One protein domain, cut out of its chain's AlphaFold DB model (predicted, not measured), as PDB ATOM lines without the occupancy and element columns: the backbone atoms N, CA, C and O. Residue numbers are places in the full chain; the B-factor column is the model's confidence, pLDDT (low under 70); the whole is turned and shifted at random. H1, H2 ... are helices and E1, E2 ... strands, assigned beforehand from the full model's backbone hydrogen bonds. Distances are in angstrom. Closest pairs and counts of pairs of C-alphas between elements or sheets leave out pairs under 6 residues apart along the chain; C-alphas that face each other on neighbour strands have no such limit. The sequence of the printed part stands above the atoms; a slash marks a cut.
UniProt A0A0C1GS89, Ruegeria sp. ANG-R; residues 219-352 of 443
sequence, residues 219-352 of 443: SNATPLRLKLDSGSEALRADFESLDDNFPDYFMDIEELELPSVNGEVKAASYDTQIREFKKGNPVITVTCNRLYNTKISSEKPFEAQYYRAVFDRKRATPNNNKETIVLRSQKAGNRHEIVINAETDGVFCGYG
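Overview. This is residues 219 to 352 of the 443 residues of a protein of Ruegeria sp. ANG-R (UniProt A0A0C1GS89). Two strongly twisted sheets lie face to face as a sandwich, E4-E5-E1-E7-E8 on one side and E3-E2-E6-E10-E9 on the other, with the strands of the two running at 19 degrees to each other. At one border E8 runs on from the first sheet into E9 of the second; at the other the short helix H1 links E3 to E4, and in the long loop after H1 the tip at residues 260 to 265 sticks out from the body. The printed part has 134 residues, with ten named strands and one named helix in the order E1 E2 E3 H1 E4 E5 E6 E7 E8 E9 E10; both sheets, in the orders just given, are antiparallel throughout, and the class is mostly strand. The whole is compact, with a radius of gyration of the C-alphas of 14.5 A and spans of 40 by 38 by 35 A.

Along the chain. Find C-alpha 221 at (120.562, 146.565, 174.290); from there E1 runs 24.6 A to residue 229. E2, residues 235 to 241, is 19.8 A long, and E3 takes residues 249 to 252. H1 follows at residues 253 to 256. After the loop, look for C-alpha 273 at (127.942, 133.606, 175.444), where E4 begins; it ends at residue 278. E5 covers residues 281 to 289 in 24.0 A, E6 residues 292 to 298 in 19.1 A, and E7 residues 303 to 310 in 21.6 A. E8, residues 319 to 328, is the longest strand by residues; it bends by 82 degrees at residue 322 and is 22.9 A from first to last C-alpha. E9 is residues 330 to 332, and E10 runs from residue 335 to residue 340, whose C-alpha is at (124.852, 142.687, 163.788).

Arrangement. Begin in the first sheet with inner strand E1, whose pairing is staggered: with E5 over residues 221 to 227 and with E7 over residues 227 to 229. Look at N 224 and O 286, 2.8 A apart, for E5 and E1, and at N 227 and O 305, 2.8 A, for E1 and E7. E4 and E5 form a hairpin, with N 283 and O 276 at 2.9 A; E7 and E8 form another, with N 306 and O 325 at 3.1 A. In the second sheet, E2 and E6 have N 238 and O 295 at 2.9 A, and E6 and E10 have N 296 and O 338 at 3.0 A. The hairpin E2 and E3 has N 239 and O 249 at 2.8 A, and the hairpin E9 and E10 has N 330 and O 337 at 2.8 A. Each of these N and O pairs is within hydrogen-bond range. Between the sheets, the closest C-alphas of E5 and E6 are those of Cys 288 and Thr 294, 6.7 A apart, while E2 and E5 are near each other. E8 runs on into E9 at 57 degrees. H1 only grazes the second sheet, with residues 253 to 256; its four residues are too short for an O i to N i+4 pair, and its one O i to N i+3 pair is within range.

Size, cuts and confidence. The two C-alphas farthest apart, those of Lys 314 and Asn 334, are 43.7 A from each other, and the printed part has no cut. The link from H1 to E4, residues 257 to 272, is long; in it residues 260 to 261 pair antiparallel with residues 264 to 265. After E10, residues 341 to 352 have no named element. The mean pLDDT of the printed part is 87.4, with values under 70 at residues 231 to 233, 253, 259 to 262 and 279.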
ATOM      1  N   SER A 219     116.108 150.034 177.537       95.44
ATOM      2  CA  SER A 219     117.560 149.963 177.383       95.44
ATOM      3  C   SER A 219     117.990 149.949 175.920       95.44
ATOM      4  O   SER A 219     117.212 149.591 175.031       95.44
ATOM      5  N   ASN A 220     119.246 150.322 175.670       95.25
ATOM      6  CA  ASN A 220     119.847 150.354 174.332       95.25
ATOM      7  C   ASN A 220     120.287 148.970 173.818       95.25
ATOM      8  O   ASN A 220     120.770 148.866 172.689       95.25
ATOM      9  N   ALA A 221     120.118 147.912 174.617       93.31
ATOM     10  CA  ALA A 221     120.562 146.565 174.290       93.31
ATOM     11  C   ALA A 221     119.440 145.518 174.383       93.31
ATOM     12  O   ALA A 221     118.529 145.612 175.203       93.31
ATOM     13  N   THR A 222     119.521 144.482 173.546       92.25
ATOM     14  CA  THR A 222     118.658 143.295 173.620       92.25
ATOM     15  C   THR A 222     119.469 142.037 173.342       92.25
ATOM     16  O   THR A 222     120.372 142.069 172.504       92.25
ATOM     17  N   PRO A 223     119.133 140.895 173.956       91.69
ATOM     18  CA  PRO A 223     119.764 139.638 173.612       91.69
ATOM     19  C   PRO A 223     119.167 139.032 172.341       91.69
ATOM     20  O   PRO A 223     117.952 138.869 172.208       91.69
ATOM     21  N   LEU A 224     120.039 138.615 171.431       92.12
ATOM     22  CA  LEU A 224     119.716 137.918 170.196       92.12
ATOM     23  C   LEU A 224     120.284 136.498 170.248       92.12
ATOM     24  O   LEU A 224     121.470 136.282 170.491       92.12
ATOM     25  N   ARG A 225     119.430 135.500 170.007       93.00
ATOM     26  CA  ARG A 225     119.848 134.095 169.944       93.00
ATOM     27  C   ARG A 225     120.157 133.714 168.501       93.00
ATOM     28  O   ARG A 225     119.247 133.677 167.676       93.00
ATOM     29  N   LEU A 226     121.407 133.357 168.237       92.88
ATOM     30  CA  LEU A 226     121.883 132.892 166.940       92.88
ATOM     31  C   LEU A 226     122.163 131.391 166.985       92.88
ATOM     32  O   LEU A 226     122.697 130.863 167.960       92.88
ATOM     33  N   LYS A 227     121.846 130.704 165.896       93.19
ATOM     34  CA  LYS A 227     122.346 129.367 165.591       93.19
ATOM     35  C   LYS A 227     123.364 129.500 164.469       93.19
ATOM     36  O   LYS A 227     123.008 129.953 163.387       93.19
ATOM     37  N   LEU A 228     124.600 129.097 164.725       91.25
ATOM     38  CA  LEU A 228     125.666 129.160 163.736       91.25
ATOM     39  C   LEU A 228     125.805 127.818 163.018       91.25
ATOM     40  O   LEU A 228     125.785 126.765 163.657       91.25
ATOM     41  N   ASP A 229     125.955 127.875 161.701       89.31
ATOM     42  CA  ASP A 229     126.367 126.762 160.845       89.31
ATOM     43  C   ASP A 229     127.812 127.017 160.400       89.31
ATOM     44  O   ASP A 229     128.079 127.411 159.266       89.31
ATOM     45  N   SER A 230     128.742 126.946 161.357       71.81
ATOM     46  CA  SER A 230     130.154 127.278 161.124       71.81
ATOM     47  C   SER A 230     131.033 126.055 160.903       71.81
ATOM     48  O   SER A 230     132.077 126.168 160.262       71.81
ATOM     49  N   GLY A 231     130.667 124.899 161.475       66.00
ATOM     50  CA  GLY A 231     131.552 123.732 161.560       66.00
ATOM     51  C   GLY A 231     132.941 124.056 162.139       66.00
ATOM     52  O   GLY A 231     133.895 123.311 161.909       66.00
ATOM     53  N   SER A 232     133.073 125.199 162.820       64.94
ATOM     54  CA  SER A 232     134.327 125.821 163.236       64.94
ATOM     55  C   SER A 232     134.261 126.110 164.725       64.94
ATOM     56  O   SER A 232     133.311 126.735 165.199       64.94
ATOM     57  N   GLU A 233     135.284 125.650 165.438       67.25
ATOM     58  CA  GLU A 233     135.440 125.827 166.883       67.25
ATOM     59  C   GLU A 233     136.118 127.162 167.231       67.25
ATOM     60  O   GLU A 233     136.082 127.569 168.380       67.25
ATOM     61  N   ALA A 234     136.678 127.885 166.253       75.12
ATOM     62  CA  ALA A 234     137.339 129.174 166.461       75.12
ATOM     63  C   ALA A 234     136.395 130.341 166.119       75.12
ATOM     64  O   ALA A 234     136.464 130.928 165.029       75.12
ATOM     65  N   LEU A 235     135.471 130.645 167.029       82.50
ATOM     66  CA  LEU A 235     134.621 131.838 166.979       82.50
ATOM     67  C   LEU A 235     135.251 132.977 167.780       82.50
ATOM     68  O   LEU A 235     135.985 132.737 168.726       82.50
ATOM     69  N   ARG A 236     134.961 134.217 167.408       88.25
ATOM     70  CA  ARG A 236     135.341 135.412 168.168       88.25
ATOM     71  C   ARG A 236     134.206 136.425 168.100       88.25
ATOM     72  O   ARG A 236     133.535 136.494 167.065       88.25
ATOM     73  N   ALA A 237     133.988 137.162 169.185       90.38
ATOM     74  CA  ALA A 237     133.017 138.245 169.244       90.38
ATOM     75  C   ALA A 237     133.740 139.577 169.469       90.38
ATOM     76  O   ALA A 237     134.428 139.759 170.471       90.38
ATOM     77  N   ASP A 238     133.567 140.502 168.532       93.06
ATOM     78  CA  ASP A 238     134.094 141.861 168.611       93.06
ATOM     79  C   ASP A 238     132.928 142.843 168.674       93.06
ATOM     80  O   ASP A 238     131.905 142.654 168.017       93.06
ATOM     81  N   PHE A 239     133.078 143.902 169.453       94.06
ATOM     82  CA  PHE A 239     132.092 144.959 169.591       94.06
ATOM     83  C   PHE A 239     132.775 146.275 169.267       94.06
ATOM     84  O   PHE A 239     133.497 146.834 170.087       94.06
ATOM     85  N   GLU A 240     132.559 146.737 168.046       95.50
ATOM     86  CA  GLU A 240     133.098 148.000 167.553       95.50
ATOM     87  C   GLU A 240     132.118 149.119 167.900       95.50
ATOM     88  O   GLU A 240     130.935 149.028 167.561       95.50
ATOM     89  N   SER A 241     132.597 150.134 168.613       94.94
ATOM     90  CA  SER A 241     131.794 151.284 169.011       94.94
ATOM     91  C   SER A 241     131.363 152.089 167.786       94.94
ATOM     92  O   SER A 241     132.125 152.276 166.838       94.94
ATOM     93  N   LEU A 242     130.126 152.581 167.805       94.06
ATOM     94  CA  LEU A 242     129.605 153.534 166.819       94.06
ATOM     95  C   LEU A 242     129.853 154.995 167.229       94.06
ATOM     96  O   LEU A 242     129.510 155.907 166.480       94.06
ATOM     97  N   ASP A 243     130.419 155.209 168.416       90.00
ATOM     98  CA  ASP A 243     130.702 156.515 169.002       90.00
ATOM     99  C   ASP A 243     132.143 156.528 169.530       90.00
ATOM    100  O   ASP A 243     132.519 155.697 170.362       90.00
ATOM    101  N   ASP A 244     132.949 157.479 169.050       87.12
ATOM    102  CA  ASP A 244     134.377 157.607 169.377       87.12
ATOM    103  C   ASP A 244     134.645 157.829 170.877       87.12
ATOM    104  O   ASP A 244     135.779 157.684 171.341       87.12
ATOM    105  N   ASN A 245     133.622 158.189 171.652       85.06
ATOM    106  CA  ASN A 245     133.736 158.380 173.092       85.06
ATOM    107  C   ASN A 245     133.652 157.075 173.892       85.06
ATOM    108  O   ASN A 245     133.978 157.065 175.082       85.06
ATOM    109  N   PHE A 246     133.221 155.978 173.267       88.88
ATOM    110  CA  PHE A 246     133.155 154.674 173.911       88.88
ATOM    111  C   PHE A 246     134.192 153.717 173.319       88.88
ATOM    112  O   PHE A 246     134.415 153.705 172.110       88.88
ATOM    113  N   PRO A 247     134.847 152.895 174.157       90.50
ATOM    114  CA  PRO A 247     135.854 151.966 173.675       90.50
ATOM    115  C   PRO A 247     135.210 150.795 172.929       90.50
ATOM    116  O   PRO A 247     134.085 150.382 173.236       90.50
ATOM    117  N   ASP A 248     135.984 150.213 172.018       91.25
ATOM    118  CA  ASP A 248     135.719 148.885 171.475       91.25
ATOM    119  C   ASP A 248     135.905 147.810 172.554       91.25
ATOM    120  O   ASP A 248     136.750 147.931 173.450       91.25
ATOM    121  N   TYR A 249     135.161 146.714 172.429       84.88
ATOM    122  CA  TYR A 249     135.324 145.522 173.255       84.88
ATOM    123  C   TYR A 249     135.649 144.305 172.398       84.88
ATOM    124  O   TYR A 249     135.135 144.139 171.295       84.88
ATOM    125  N   PHE A 250     136.467 143.408 172.936       83.69
ATOM    126  CA  PHE A 250     136.873 142.178 172.265       83.69
ATOM    127  C   PHE A 250     136.748 141.026 173.256       83.69
ATOM    128  O   PHE A 250     137.184 141.166 174.396       83.69
ATOM    129  N   MET A 251     136.141 139.918 172.830       78.75
ATOM    130  CA  MET A 251     136.007 138.702 173.630       78.75
ATOM    131  C   MET A 251     136.405 137.481 172.808       78.75
ATOM    132  O   MET A 251     135.834 137.201 171.744       78.75
ATOM    133  N   ASP A 252     137.374 136.739 173.337       74.50
ATOM    134  CA  ASP A 252     137.770 135.440 172.803       74.50
ATOM    135  C   ASP A 252     136.774 134.345 173.215       74.50
ATOM    136  O   ASP A 252     135.943 134.525 174.109       74.50
ATOM    137  N   ILE A 253     136.811 133.199 172.529       69.94
ATOM    138  CA  ILE A 253     135.797 132.150 172.695       69.94
ATOM    139  C   ILE A 253     135.745 131.584 174.114       69.94
ATOM    140  O   ILE A 253     134.664 131.256 174.602       69.94
ATOM    141  N   GLU A 254     136.891 131.505 174.785       71.69
ATOM    142  CA  GLU A 254     137.013 131.026 176.158       71.69
ATOM    143  C   GLU A 254     136.271 131.948 177.136       71.69
ATOM    144  O   GLU A 254     135.732 131.494 178.143       71.69
ATOM    145  N   GLU A 255     136.176 133.242 176.820       73.94
ATOM    146  CA  GLU A 255     135.436 134.227 177.614       73.94
ATOM    147  C   GLU A 255     133.928 134.204 177.337       73.94
ATOM    148  O   GLU A 255     133.151 134.766 178.113       73.94
ATOM    149  N   LEU A 256     133.508 133.543 176.250       71.75
ATOM    150  CA  LEU A 256     132.107 133.308 175.900       71.75
ATOM    151  C   LEU A 256     131.553 132.024 176.537       71.75
ATOM    152  O   LEU A 256     130.365 131.726 176.366       71.75
ATOM    153  N   GLU A 257     132.373 131.229 177.228       76.50
ATOM    154  CA  GLU A 257     131.887 130.058 177.956       76.50
ATOM    155  C   GLU A 257     130.988 130.466 179.129       76.50
ATOM    156  O   GLU A 257     131.178 131.492 179.785       76.50
ATOM    157  N   LEU A 258     129.967 129.647 179.399       72.50
ATOM    158  CA  LEU A 258     129.014 129.944 180.461       72.50
ATOM    159  C   LEU A 258     129.716 129.940 181.823       72.50
ATOM    160  O   LEU A 258     130.345 128.940 182.186       72.50
ATOM    161  N   PRO A 259     129.537 130.988 182.635       69.50
ATOM    162  CA  PRO A 259     130.162 131.014 183.937       69.50
ATOM    163  C   PRO A 259     129.569 129.958 184.878       69.50
ATOM    164  O   PRO A 259     128.360 129.697 184.893       69.50
ATOM    165  N   SER A 260     130.433 129.384 185.716       68.06
ATOM    166  CA  SER A 260     130.038 128.489 186.805       68.06
ATOM    167  C   SER A 260     129.949 129.263 188.119       68.06
ATOM    168  O   SER A 260     130.913 129.903 188.537       68.06
ATOM    169  N   VAL A 261     128.790 129.201 188.776       65.12
ATOM    170  CA  VAL A 261     128.538 129.791 190.099       65.12
ATOM    171  C   VAL A 261     128.182 128.659 191.047       65.12
ATOM    172  O   VAL A 261     127.179 127.977 190.847       65.12
ATOM    173  N   ASN A 262     129.008 128.436 192.072       66.69
ATOM    174  CA  ASN A 262     128.832 127.340 193.034       66.69
ATOM    175  C   ASN A 262     128.719 125.951 192.372       66.69
ATOM    176  O   ASN A 262     127.958 125.095 192.815       66.69
ATOM    177  N   GLY A 263     129.475 125.729 191.289       70.94
ATOM    178  CA  GLY A 263     129.467 124.472 190.535       70.94
ATOM    179  C   GLY A 263     128.297 124.323 189.558       70.94
ATOM    180  O   GLY A 263     128.239 123.328 188.838       70.94
ATOM    181  N   GLU A 264     127.387 125.299 189.492       71.56
ATOM    182  CA  GLU A 264     126.287 125.318 188.536       71.56
ATOM    183  C   GLU A 264     126.550 126.307 187.405       71.56
ATOM    184  O   GLU A 264     126.819 127.487 187.626       71.56
ATOM    185  N   VAL A 265     126.388 125.840 186.172       73.06
ATOM    186  CA  VAL A 265     126.460 126.692 184.988       73.06
ATOM    187  C   VAL A 265     125.255 127.635 184.966       73.06
ATOM    188  O   VAL A 265     124.102 127.194 184.893       73.06
ATOM    189  N   LYS A 266     125.504 128.946 185.032       71.50
ATOM    190  CA  LYS A 266     124.463 129.981 185.022       71.50
ATOM    191  C   LYS A 266     124.623 130.849 183.790       71.50
ATOM    192  O   LYS A 266     125.682 131.394 183.532       71.50
ATOM    193  N   ALA A 267     123.539 131.013 183.047       72.06
ATOM    194  CA  ALA A 267     123.592 131.711 181.777       72.06
ATOM    195  C   ALA A 267     122.824 133.045 181.859       72.06
ATOM    196  O   ALA A 267     121.589 133.039 181.953       72.06
ATOM    197  N   ALA A 268     123.525 134.186 181.805       77.44
ATOM    198  CA  ALA A 268     122.913 135.524 181.809       77.44
ATOM    199  C   ALA A 268     122.233 135.823 180.471       77.44
ATOM    200  O   ALA A 268     122.833 135.668 179.418       77.44
ATOM    201  N   SER A 269     120.965 136.228 180.434       75.62
ATOM    202  CA  SER A 269     120.301 136.412 179.127       75.62
ATOM    203  C   SER A 269     120.936 137.499 178.263       75.62
ATOM    204  O   SER A 269     120.864 137.361 177.055       75.62
ATOM    205  N   TYR A 270     121.583 138.490 178.878       80.44
ATOM    206  CA  TYR A 270     122.135 139.690 178.240       80.44
ATOM    207  C   TYR A 270     123.661 139.661 178.074       80.44
ATOM    208  O   TYR A 270     124.218 140.614 177.552       80.44
ATOM    209  N   ASP A 271     124.334 138.591 178.500       85.19
ATOM    210  CA  ASP A 271     125.743 138.392 178.160       85.19
ATOM    211  C   ASP A 271     125.864 137.653 176.824       85.19
ATOM    212  O   ASP A 271     125.049 136.776 176.487       85.19
ATOM    213  N   THR A 272     126.924 137.987 176.093       86.62
ATOM    214  CA  THR A 272     127.324 137.306 174.873       86.62
ATOM    215  C   THR A 272     128.045 136.039 175.291       86.62
ATOM    216  O   THR A 272     129.066 136.085 175.963       86.62
ATOM    217  N   GLN A 273     127.456 134.893 174.965       87.62
ATOM    218  CA  GLN A 273     127.942 133.606 175.444       87.62
ATOM    219  C   GLN A 273     127.433 132.451 174.589       87.62
ATOM    220  O   GLN A 273     126.343 132.497 173.998       87.62
ATOM    221  N   ILE A 274     128.192 131.364 174.583       84.19
ATOM    222  CA  ILE A 274     127.812 130.122 173.926       84.19
ATOM    223  C   ILE A 274     126.886 129.336 174.852       84.19
ATOM    224  O   ILE A 274     127.257 128.931 175.947       84.19
ATOM    225  N   ARG A 275     125.644 129.110 174.419       81.44
ATOM    226  CA  ARG A 275     124.622 128.408 175.215       81.44
ATOM    227  C   ARG A 275     124.730 126.902 175.098       81.44
ATOM    228  O   ARG A 275     124.511 126.184 176.067       81.44
ATOM    229  N   GLU A 276     124.939 126.429 173.876       81.38
ATOM    230  CA  GLU A 276     124.888 125.012 173.540       81.38
ATOM    231  C   GLU A 276     125.841 124.735 172.373       81.38
ATOM    232  O   GLU A 276     125.756 125.400 171.342       81.38
ATOM    233  N   PHE A 277     126.670 123.697 172.490       74.06
ATOM    234  CA  PHE A 277     127.365 123.092 171.355       74.06
ATOM    235  C   PHE A 277     126.625 121.824 170.935       74.06
ATOM    236  O   PHE A 277     126.636 120.813 171.639       74.06
ATOM    237  N   LYS A 278     125.954 121.857 169.780       70.88
ATOM    238  CA  LYS A 278     125.273 120.680 169.221       70.88
ATOM    239  C   LYS A 278     125.860 120.336 167.862       70.88
ATOM    240  O   LYS A 278     125.595 121.025 166.887       70.88
ATOM    241  N   LYS A 279     126.605 119.224 167.789       69.19
ATOM    242  CA  LYS A 279     127.107 118.634 166.530       69.19
ATOM    243  C   LYS A 279     127.867 119.637 165.635       69.19
ATOM    244  O   LYS A 279     127.631 119.669 164.434       69.19
ATOM    245  N   GLY A 280     128.726 120.475 166.220       71.31
ATOM    246  CA  GLY A 280     129.504 121.483 165.479       71.31
ATOM    247  C   GLY A 280     128.755 122.776 165.130       71.31
ATOM    248  O   GLY A 280     129.350 123.657 164.521       71.31
ATOM    249  N   ASN A 281     127.490 122.910 165.547       81.12
ATOM    250  CA  ASN A 281     126.666 124.097 165.321       81.12
ATOM    251  C   ASN A 281     126.345 124.777 166.657       81.12
ATOM    252  O   ASN A 281     125.398 124.368 167.346       81.12
ATOM    253  N   PRO A 282     127.161 125.760 167.076       86.06
ATOM    254  CA  PRO A 282     126.951 126.443 168.338       86.06
ATOM    255  C   PRO A 282     125.706 127.325 168.282       86.06
ATOM    256  O   PRO A 282     125.394 127.979 167.283       86.06
ATOM    257  N   VAL A 283     124.988 127.343 169.397       89.25
ATOM    258  CA  VAL A 283     123.925 128.304 169.659       89.25
ATOM    259  C   VAL A 283     124.507 129.358 170.579       89.25
ATOM    260  O   VAL A 283     124.820 129.062 171.733       89.25
ATOM    261  N   ILE A 284     124.633 130.576 170.078       88.94
ATOM    262  CA  ILE A 284     125.184 131.699 170.829       88.94
ATOM    263  C   ILE A 284     124.077 132.692 171.165       88.94
ATOM    264  O   ILE A 284     123.099 132.848 170.433       88.94
ATOM    265  N   THR A 285     124.185 133.327 172.322       90.69
ATOM    266  CA  THR A 285     123.483 134.582 172.588       90.69
ATOM    267  C   THR A 285     124.473 135.696 172.352       90.69
ATOM    268  O   THR A 285     125.605 135.580 172.802       90.69
ATOM    269  N   VAL A 286     124.058 136.726 171.630       91.75
ATOM    270  CA  VAL A 286     124.834 137.945 171.417       91.75
ATOM    271  C   VAL A 286     123.973 139.129 171.812       91.75
ATOM    272  O   VAL A 286     122.749 139.076 171.682       91.75
ATOM    273  N   THR A 287     124.593 140.196 172.278       91.00
ATOM    274  CA  THR A 287     123.869 141.408 172.655       91.00
ATOM    275  C   THR A 287     123.811 142.351 171.469       91.00
ATOM    276  O   THR A 287     124.841 142.879 171.074       91.00
ATOM    277  N   CYS A 288     122.622 142.591 170.905       93.62
ATOM    278  CA  CYS A 288     122.474 143.681 169.948       93.62
ATOM    279  C   CYS A 288     122.292 145.002 170.692       93.62
ATOM    280  O   CYS A 288     121.244 145.234 171.305       93.62
ATOM    281  N   ASN A 289     123.313 145.851 170.629       94.06
ATOM    282  CA  ASN A 289     123.375 147.154 171.276       94.06
ATOM    283  C   ASN A 289     123.328 148.259 170.209       94.06
ATOM    284  O   ASN A 289     124.008 148.162 169.193       94.06
ATOM    285  N   ARG A 290     122.525 149.306 170.420       95.62
ATOM    286  CA  ARG A 290     122.392 150.424 169.469       95.62
ATOM    287  C   ARG A 290     123.645 151.298 169.339       95.62
ATOM    288  O   ARG A 290     123.695 152.107 168.424       95.62
ATOM    289  N   LEU A 291     124.632 151.131 170.220       95.12
ATOM    290  CA  LEU A 291     125.901 151.867 170.201       95.12
ATOM    291  C   LEU A 291     127.069 151.048 169.642       95.12
ATOM    292  O   LEU A 291     128.186 151.546 169.615       95.12
ATOM    293  N   TYR A 292     126.834 149.799 169.227       95.81
ATOM    294  CA  TYR A 292     127.901 148.890 168.814       95.81
ATOM    295  C   TYR A 292     127.537 148.071 167.580       95.81
ATOM    296  O   TYR A 292     126.447 147.505 167.476       95.81
ATOM    297  N   ASN A 293     128.518 147.888 166.704       96.62
ATOM    298  CA  ASN A 293     128.543 146.795 165.746       96.62
ATOM    299  C   ASN A 293     129.011 145.521 166.456       96.62
ATOM    300  O   ASN A 293     130.178 145.398 166.823       96.62
ATOM    301  N   THR A 294     128.119 144.545 166.615       95.56
ATOM    302  CA  THR A 294     128.485 143.218 167.127       95.56
ATOM    303  C   THR A 294     128.957 142.345 165.973       95.56
ATOM    304  O   THR A 294     128.153 141.896 165.152       95.56
ATOM    305  N   LYS A 295     130.261 142.099 165.896       95.50
ATOM    306  CA  LYS A 295     130.891 141.263 164.876       95.50
ATOM    307  C   LYS A 295     131.129 139.870 165.432       95.50
ATOM    308  O   LYS A 295     131.786 139.699 166.452       95.50
ATOM    309  N   ILE A 296     130.620 138.857 164.741       93.38
ATOM    310  CA  ILE A 296     130.977 137.462 165.012       93.38
ATOM    311  C   ILE A 296     131.869 137.002 163.878       93.38
ATOM    312  O   ILE A 296     131.477 137.122 162.717       93.38
ATOM    313  N   SER A 297     133.052 136.475 164.193       93.19
ATOM    314  CA  SER A 297     134.036 136.093 163.181       93.19
ATOM    315  C   SER A 297     134.579 134.675 163.359       93.19
ATOM    316  O   SER A 297     134.720 134.171 164.474       93.19
ATOM    317  N   SER A 298     134.929 134.028 162.246       91.62
ATOM    318  CA  SER A 298     135.574 132.713 162.211       91.62
ATOM    319  C   SER A 298     136.601 132.609 161.082       91.62
ATOM    320  O   SER A 298     136.607 133.409 160.154       91.62
ATOM    321  N   GLU A 299     137.474 131.607 161.134       91.62
ATOM    322  CA  GLU A 299     138.468 131.349 160.079       91.62
ATOM    323  C   GLU A 299     137.850 130.800 158.785       91.62
ATOM    324  O   GLU A 299     138.446 130.891 157.712       91.62
ATOM    325  N   LYS A 300     136.649 130.220 158.874       92.19
ATOM    326  CA  LYS A 300     135.920 129.631 157.747       92.19
ATOM    327  C   LYS A 300     134.617 130.391 157.495       92.19
ATOM    328  O   LYS A 300     134.050 130.925 158.450       92.19
ATOM    329  N   PRO A 301     134.114 130.406 156.248       94.69
ATOM    330  CA  PRO A 301     132.771 130.895 155.970       94.69
ATOM    331  C   PRO A 301     131.733 130.166 156.826       94.69
ATOM    332  O   PRO A 301     131.821 128.952 157.002       94.69
ATOM    333  N   PHE A 302     130.738 130.901 157.311       94.38
ATOM    334  CA  PHE A 302     129.628 130.363 158.086       94.38
ATOM    335  C   PHE A 302     128.328 131.124 157.812       94.38
ATOM    336  O   PHE A 302     128.325 132.221 157.239       94.38
ATOM    337  N   GLU A 303     127.217 130.538 158.251       95.31
ATOM    338  CA  GLU A 303     125.920 131.208 158.302       95.31
ATOM    339  C   GLU A 303     125.443 131.338 159.751       95.31
ATOM    340  O   GLU A 303     125.670 130.453 160.578       95.31
ATOM    341  N   ALA A 304     124.757 132.434 160.063       95.25
ATOM    342  CA  ALA A 304     124.041 132.607 161.317       95.25
ATOM    343  C   ALA A 304     122.545 132.693 161.057       95.25
ATOM    344  O   ALA A 304     122.092 133.439 160.193       95.25
ATOM    345  N   GLN A 305     121.779 131.938 161.832       95.56
ATOM    346  CA  GLN A 305     120.330 131.884 161.743       95.56
ATOM    347  C   GLN A 305     119.712 132.405 163.032       95.56
ATOM    348  O   GLN A 305     120.123 132.014 164.126       95.56
ATOM    349  N   TYR A 306     118.686 133.231 162.910       95.44
ATOM    350  CA  TYR A 306     117.865 133.668 164.036       95.44
ATOM    351  C   TYR A 306     116.435 133.888 163.578       95.44
ATOM    352  O   TYR A 306     116.140 133.858 162.385       95.44
ATOM    353  N   TYR A 307     115.534 134.074 164.533       95.38
ATOM    354  CA  TYR A 307     114.163 134.423 164.204       95.38
ATOM    355  C   TYR A 307     113.978 135.932 164.210       95.38
ATOM    356  O   TYR A 307     114.432 136.575 165.159       95.38
ATOM    357  N   ARG A 308     113.263 136.465 163.215       95.31
ATOM    358  CA  ARG A 308     112.926 137.890 163.149       95.31
ATOM    359  C   ARG A 308     112.281 138.331 164.464       95.31
ATOM    360  O   ARG A 308     111.294 137.745 164.927       95.31
ATOM    361  N   ALA A 309     112.881 139.350 165.063       93.56
ATOM    362  CA  ALA A 309     112.416 139.980 166.279       93.56
ATOM    363  C   ALA A 309     111.200 140.859 165.973       93.56
ATOM    364  O   ALA A 309     111.176 141.591 164.989       93.56
ATOM    365  N   VAL A 310     110.187 140.782 166.829       91.12
ATOM    366  CA  VAL A 310     108.993 141.625 166.767       91.12
ATOM    367  C   VAL A 310     108.740 142.184 168.153       91.12
ATOM    368  O   VAL A 310     108.720 141.434 169.136       91.12
ATOM    369  N   PHE A 311     108.535 143.493 168.243       91.50
ATOM    370  CA  PHE A 311     108.172 144.126 169.499       91.50
ATOM    371  C   PHE A 311     106.888 143.505 170.077       91.50
ATOM    372  O   PHE A 311     105.882 143.327 169.388       91.50
ATOM    373  N   ASP A 312     106.916 143.166 171.368       89.62
ATOM    374  CA  ASP A 312     105.769 142.613 172.083       89.62
ATOM    375  C   ASP A 312     105.486 143.449 173.330       89.62
ATOM    376  O   ASP A 312     106.197 143.401 174.334       89.62
ATOM    377  N   ARG A 313     104.363 144.168 173.280       90.44
ATOM    378  CA  ARG A 313     103.864 145.038 174.353       90.44
ATOM    379  C   ARG A 313     103.645 144.317 175.688       90.44
ATOM    380  O   ARG A 313     103.461 144.989 176.699       90.44
ATOM    381  N   LYS A 314     103.610 142.982 175.724       89.12
ATOM    382  CA  LYS A 314     103.397 142.171 176.935       89.12
ATOM    383  C   LYS A 314     104.652 141.445 177.403       89.12
ATOM    384  O   LYS A 314     104.565 140.660 178.350       89.12
ATOM    385  N   ARG A 315     105.804 141.652 176.763       84.88
ATOM    386  CA  ARG A 315     107.038 140.939 177.102       84.88
ATOM    387  C   ARG A 315     108.213 141.871 177.306       84.88
ATOM    388  O   ARG A 315     108.274 142.972 176.777       84.88
ATOM    389  N   ALA A 316     109.157 141.361 178.091       74.69
ATOM    390  CA  ALA A 316     110.398 142.037 178.419       74.69
ATOM    391  C   ALA A 316     111.519 141.835 177.381       74.69
ATOM    392  O   ALA A 316     112.646 142.262 177.584       74.69
ATOM    393  N   THR A 317     111.245 141.112 176.306       79.06
ATOM    394  CA  THR A 317     112.157 140.904 175.181       79.06
ATOM    395  C   THR A 317     111.298 140.836 173.926       79.06
ATOM    396  O   THR A 317     110.148 140.381 174.031       79.06
ATOM    397  N   PRO A 318     111.823 141.224 172.753       80.56
ATOM    398  CA  PRO A 318     111.128 141.004 171.495       80.56
ATOM    399  C   PRO A 318     110.664 139.547 171.377       80.56
ATOM    400  O   PRO A 318     111.355 138.610 171.795       80.56
ATOM    401  N   ASN A 319     109.460 139.347 170.854       83.12
ATOM    402  CA  ASN A 319     108.988 138.023 170.479       83.12
ATOM    403  C   ASN A 319     109.621 137.619 169.137       83.12
ATOM    404  O   ASN A 319     110.214 138.446 168.451       83.12
ATOM    405  N   ASN A 320     109.479 136.356 168.745       82.06
ATOM    406  CA  ASN A 320     109.772 135.938 167.379       82.06
ATOM    407  C   ASN A 320     108.480 135.657 166.611       82.06
ATOM    408  O   ASN A 320     107.554 135.039 167.137       82.06
ATOM    409  N   ASN A 321     108.428 136.071 165.346       85.50
ATOM    410  CA  ASN A 321     107.342 135.695 164.430       85.50
ATOM    411  C   ASN A 321     107.558 134.302 163.792       85.50
ATOM    412  O   ASN A 321     106.757 133.878 162.963       85.50
ATOM    413  N   LYS A 322     108.622 133.586 164.198       89.62
ATOM    414  CA  LYS A 322     109.105 132.301 163.649       89.62
ATOM    415  C   LYS A 322     109.635 132.356 162.212       89.62
ATOM    416  O   LYS A 322     110.003 131.314 161.677       89.62
ATOM    417  N   GLU A 323     109.699 133.530 161.594       94.69
ATOM    418  CA  GLU A 323     110.414 133.740 160.338       94.69
ATOM    419  C   GLU A 323     111.913 133.646 160.612       94.69
ATOM    420  O   GLU A 323     112.426 134.330 161.498       94.69
ATOM    421  N   THR A 324     112.608 132.776 159.886       95.94
ATOM    422  CA  THR A 324     114.053 132.597 160.037       95.94
ATOM    423  C   THR A 324     114.795 133.534 159.095       95.94
ATOM    424  O   THR A 324     114.609 133.459 157.883       95.94
ATOM    425  N   ILE A 325     115.684 134.350 159.652       97.06
ATOM    426  CA  ILE A 325     116.651 135.164 158.920       97.06
ATOM    427  C   ILE A 325     117.988 134.430 158.883       97.06
ATOM    428  O   ILE A 325     118.378 133.788 159.861       97.06
ATOM    429  N   VAL A 326     118.682 134.515 157.747       96.88
ATOM    430  CA  VAL A 326     120.005 133.918 157.539       96.88
ATOM    431  C   VAL A 326     120.996 135.012 157.163       96.88
ATOM    432  O   VAL A 326     120.869 135.635 156.111       96.88
ATOM    433  N   LEU A 327     122.008 135.211 158.003       96.81
ATOM    434  CA  LEU A 327     123.153 136.067 157.713       96.81
ATOM    435  C   LEU A 327     124.304 135.205 157.221       96.81
ATOM    436  O   LEU A 327     124.697 134.241 157.878       96.81
ATOM    437  N   ARG A 328     124.864 135.569 156.072       96.88
ATOM    438  CA  ARG A 328     126.047 134.915 155.518       96.88
ATOM    439  C   ARG A 328     127.278 135.725 155.865       96.88
ATOM    440  O   ARG A 328     127.306 136.926 155.608       96.88
ATOM    441  N   SER A 329     128.293 135.058 156.405       96.81
ATOM    442  CA  SER A 329     129.567 135.708 156.693       96.81
ATOM    443  C   SER A 329     130.232 136.233 155.417       96.81
ATOM    444  O   SER A 329     130.189 135.580 154.369       96.81
ATOM    445  N   GLN A 330     130.885 137.384 155.510       97.31
ATOM    446  CA  GLN A 330     131.682 137.987 154.446       97.31
ATOM    447  C   GLN A 330     133.164 137.932 154.809       97.31
ATOM    448  O   GLN A 330     133.519 137.895 155.981       97.31
ATOM    449  N   LYS A 331     134.049 137.885 153.810       96.31
ATOM    450  CA  LYS A 331     135.493 137.847 154.066       96.31
ATOM    451  C   LYS A 331     135.982 139.231 154.510       96.31
ATOM    452  O   LYS A 331     135.893 140.174 153.729       96.31
ATOM    453  N   ALA A 332     136.572 139.309 155.698       95.56
ATOM    454  CA  ALA A 332     137.199 140.498 156.263       95.56
ATOM    455  C   ALA A 332     138.630 140.151 156.701       95.56
ATOM    456  O   ALA A 332     138.864 139.405 157.654       95.56
ATOM    457  N   GLY A 333     139.618 140.624 155.937       93.56
ATOM    458  CA  GLY A 333     141.018 140.243 156.138       93.56
ATOM    459  C   GLY A 333     141.244 138.730 155.982       93.56
ATOM    460  O   GLY A 333     141.007 138.159 154.912       93.56
ATOM    461  N   ASN A 334     141.736 138.089 157.045       93.06
ATOM    462  CA  ASN A 334     141.977 136.643 157.125       93.06
ATOM    463  C   ASN A 334     140.815 135.854 157.757       93.06
ATOM    464  O   ASN A 334     140.937 134.640 157.910       93.06
ATOM    465  N   ARG A 335     139.714 136.519 158.123       93.38
ATOM    466  CA  ARG A 335     138.540 135.900 158.747       93.38
ATOM    467  C   ARG A 335     137.297 136.105 157.886       93.38
ATOM    468  O   ARG A 335     137.290 136.840 156.897       93.38
ATOM    469  N   HIS A 336     136.246 135.404 158.264       95.44
ATOM    470  CA  HIS A 336     134.888 135.590 157.795       95.44
ATOM    471  C   HIS A 336     134.063 136.160 158.942       95.44
ATOM    472  O   HIS A 336     134.171 135.651 160.053       95.44
ATOM    473  N   GLU A 337     133.253 137.182 158.692       96.25
ATOM    474  CA  GLU A 337     132.478 137.864 159.729       96.25
ATOM    475  C   GLU A 337     131.029 138.123 159.317       96.25
ATOM    476  O   GLU A 337     130.722 138.317 158.141       96.25
ATOM    477  N   ILE A 338     130.136 138.132 160.303       96.56
ATOM    478  CA  ILE A 338     128.832 138.792 160.211       96.56
ATOM    479  C   ILE A 338     128.855 140.007 161.132       96.56
ATOM    480  O   ILE A 338     129.466 139.952 162.199       96.56
ATOM    481  N   VAL A 339     128.150 141.063 160.742       97.19
ATOM    482  CA  VAL A 339     127.941 142.258 161.564       97.19
ATOM    483  C   VAL A 339     126.467 142.320 161.944       97.19
ATOM    484  O   VAL A 339     125.603 142.106 161.095       97.19
ATOM    485  N   ILE A 340     126.194 142.559 163.225       96.94
ATOM    486  CA  ILE A 340     124.852 142.687 163.788       96.94
ATOM    487  C   ILE A 340     124.761 144.041 164.487       96.94
ATOM    488  O   ILE A 340     125.529 144.325 165.405       96.94
ATOM    489  N   ASN A 341     123.814 144.861 164.051       96.06
ATOM    490  CA  ASN A 341     123.537 146.203 164.562       96.06
ATOM    491  C   ASN A 341     122.063 146.571 164.305       96.06
ATOM    492  O   ASN A 341     121.300 145.756 163.786       96.06
ATOM    493  N   ALA A 342     121.656 147.796 164.644       94.25
ATOM    494  CA  ALA A 342     120.270 148.256 164.492       94.25
ATOM    495  C   ALA A 342     119.736 148.234 163.043       94.25
ATOM    496  O   ALA A 342     118.525 148.197 162.854       94.25
ATOM    497  N   GLU A 343     120.613 148.220 162.036       95.56
ATOM    498  CA  GLU A 343     120.250 148.189 160.612       95.56
ATOM    499  C   GLU A 343     120.139 146.760 160.051       95.56
ATOM    500  O   GLU A 343     119.747 146.556 158.900       95.56
ATOM    501  N   THR A 344     120.494 145.747 160.844       96.69
ATOM    502  CA  THR A 344     120.449 144.346 160.412       96.69
ATOM    503  C   THR A 344     118.996 143.889 160.226       96.69
ATOM    504  O   THR A 344     118.157 144.069 161.103       96.69
ATOM    505  N   ASP A 345     118.668 143.269 159.088       95.88
ATOM    506  CA  ASP A 345     117.273 142.913 158.784       95.88
ATOM    507  C   ASP A 345     116.651 141.994 159.844       95.88
ATOM    508  O   ASP A 345     117.076 140.862 160.027       95.88
ATOM    509  N   GLY A 346     115.580 142.447 160.490       93.44
ATOM    510  CA  GLY A 346     114.798 141.612 161.395       93.44
ATOM    511  C   GLY A 346     115.390 141.433 162.787       93.44
ATOM    512  O   GLY A 346     114.894 140.592 163.539       93.44
ATOM    513  N   VAL A 347     116.401 142.216 163.164       94.69
ATOM    514  CA  VAL A 347     116.761 142.383 164.576       94.69
ATOM    515  C   VAL A 347     115.969 143.531 165.200       94.69
ATOM    516  O   VAL A 347     115.425 144.388 164.513       94.69
ATOM    517  N   PHE A 348     115.911 143.552 166.528       93.69
ATOM    518  CA  PHE A 348     115.366 144.668 167.295       93.69
ATOM    519  C   PHE A 348     116.404 145.029 168.354       93.69
ATOM    520  O   PHE A 348     116.441 144.414 169.413       93.69
ATOM    521  N   CYS A 349     117.327 145.938 168.047       93.69
ATOM    522  CA  CYS A 349     118.404 146.295 168.975       93.69
ATOM    523  C   CYS A 349     117.877 147.291 170.002       93.69
ATOM    524  O   CYS A 349     117.314 148.320 169.633       93.69
ATOM    525  N   GLY A 350     118.030 146.962 171.283       92.69
ATOM    526  CA  GLY A 350     117.354 147.649 172.379       92.69
ATOM    527  C   GLY A 350     116.133 146.910 172.922       92.69
ATOM    528  O   GLY A 350     115.631 145.935 172.360       92.69
ATOM    529  N   TYR A 351     115.654 147.357 174.072       92.12
ATOM    530  CA  TYR A 351     114.526 146.747 174.758       92.12
ATOM    531  C   TYR A 351     113.428 147.783 174.962       92.12
ATOM    532  O   TYR A 351     113.589 148.721 175.733       92.12
ATOM    533  N   GLY A 352     112.298 147.606 174.273       93.94
ATOM    534  CA  GLY A 352     111.150 148.506 174.367       93.94
ATOM    535  C   GLY A 352     110.512 148.528 175.754       93.94
ATOM    536  O   GLY A 352     110.338 147.487 176.402       93.94
TER     537      GLY A 352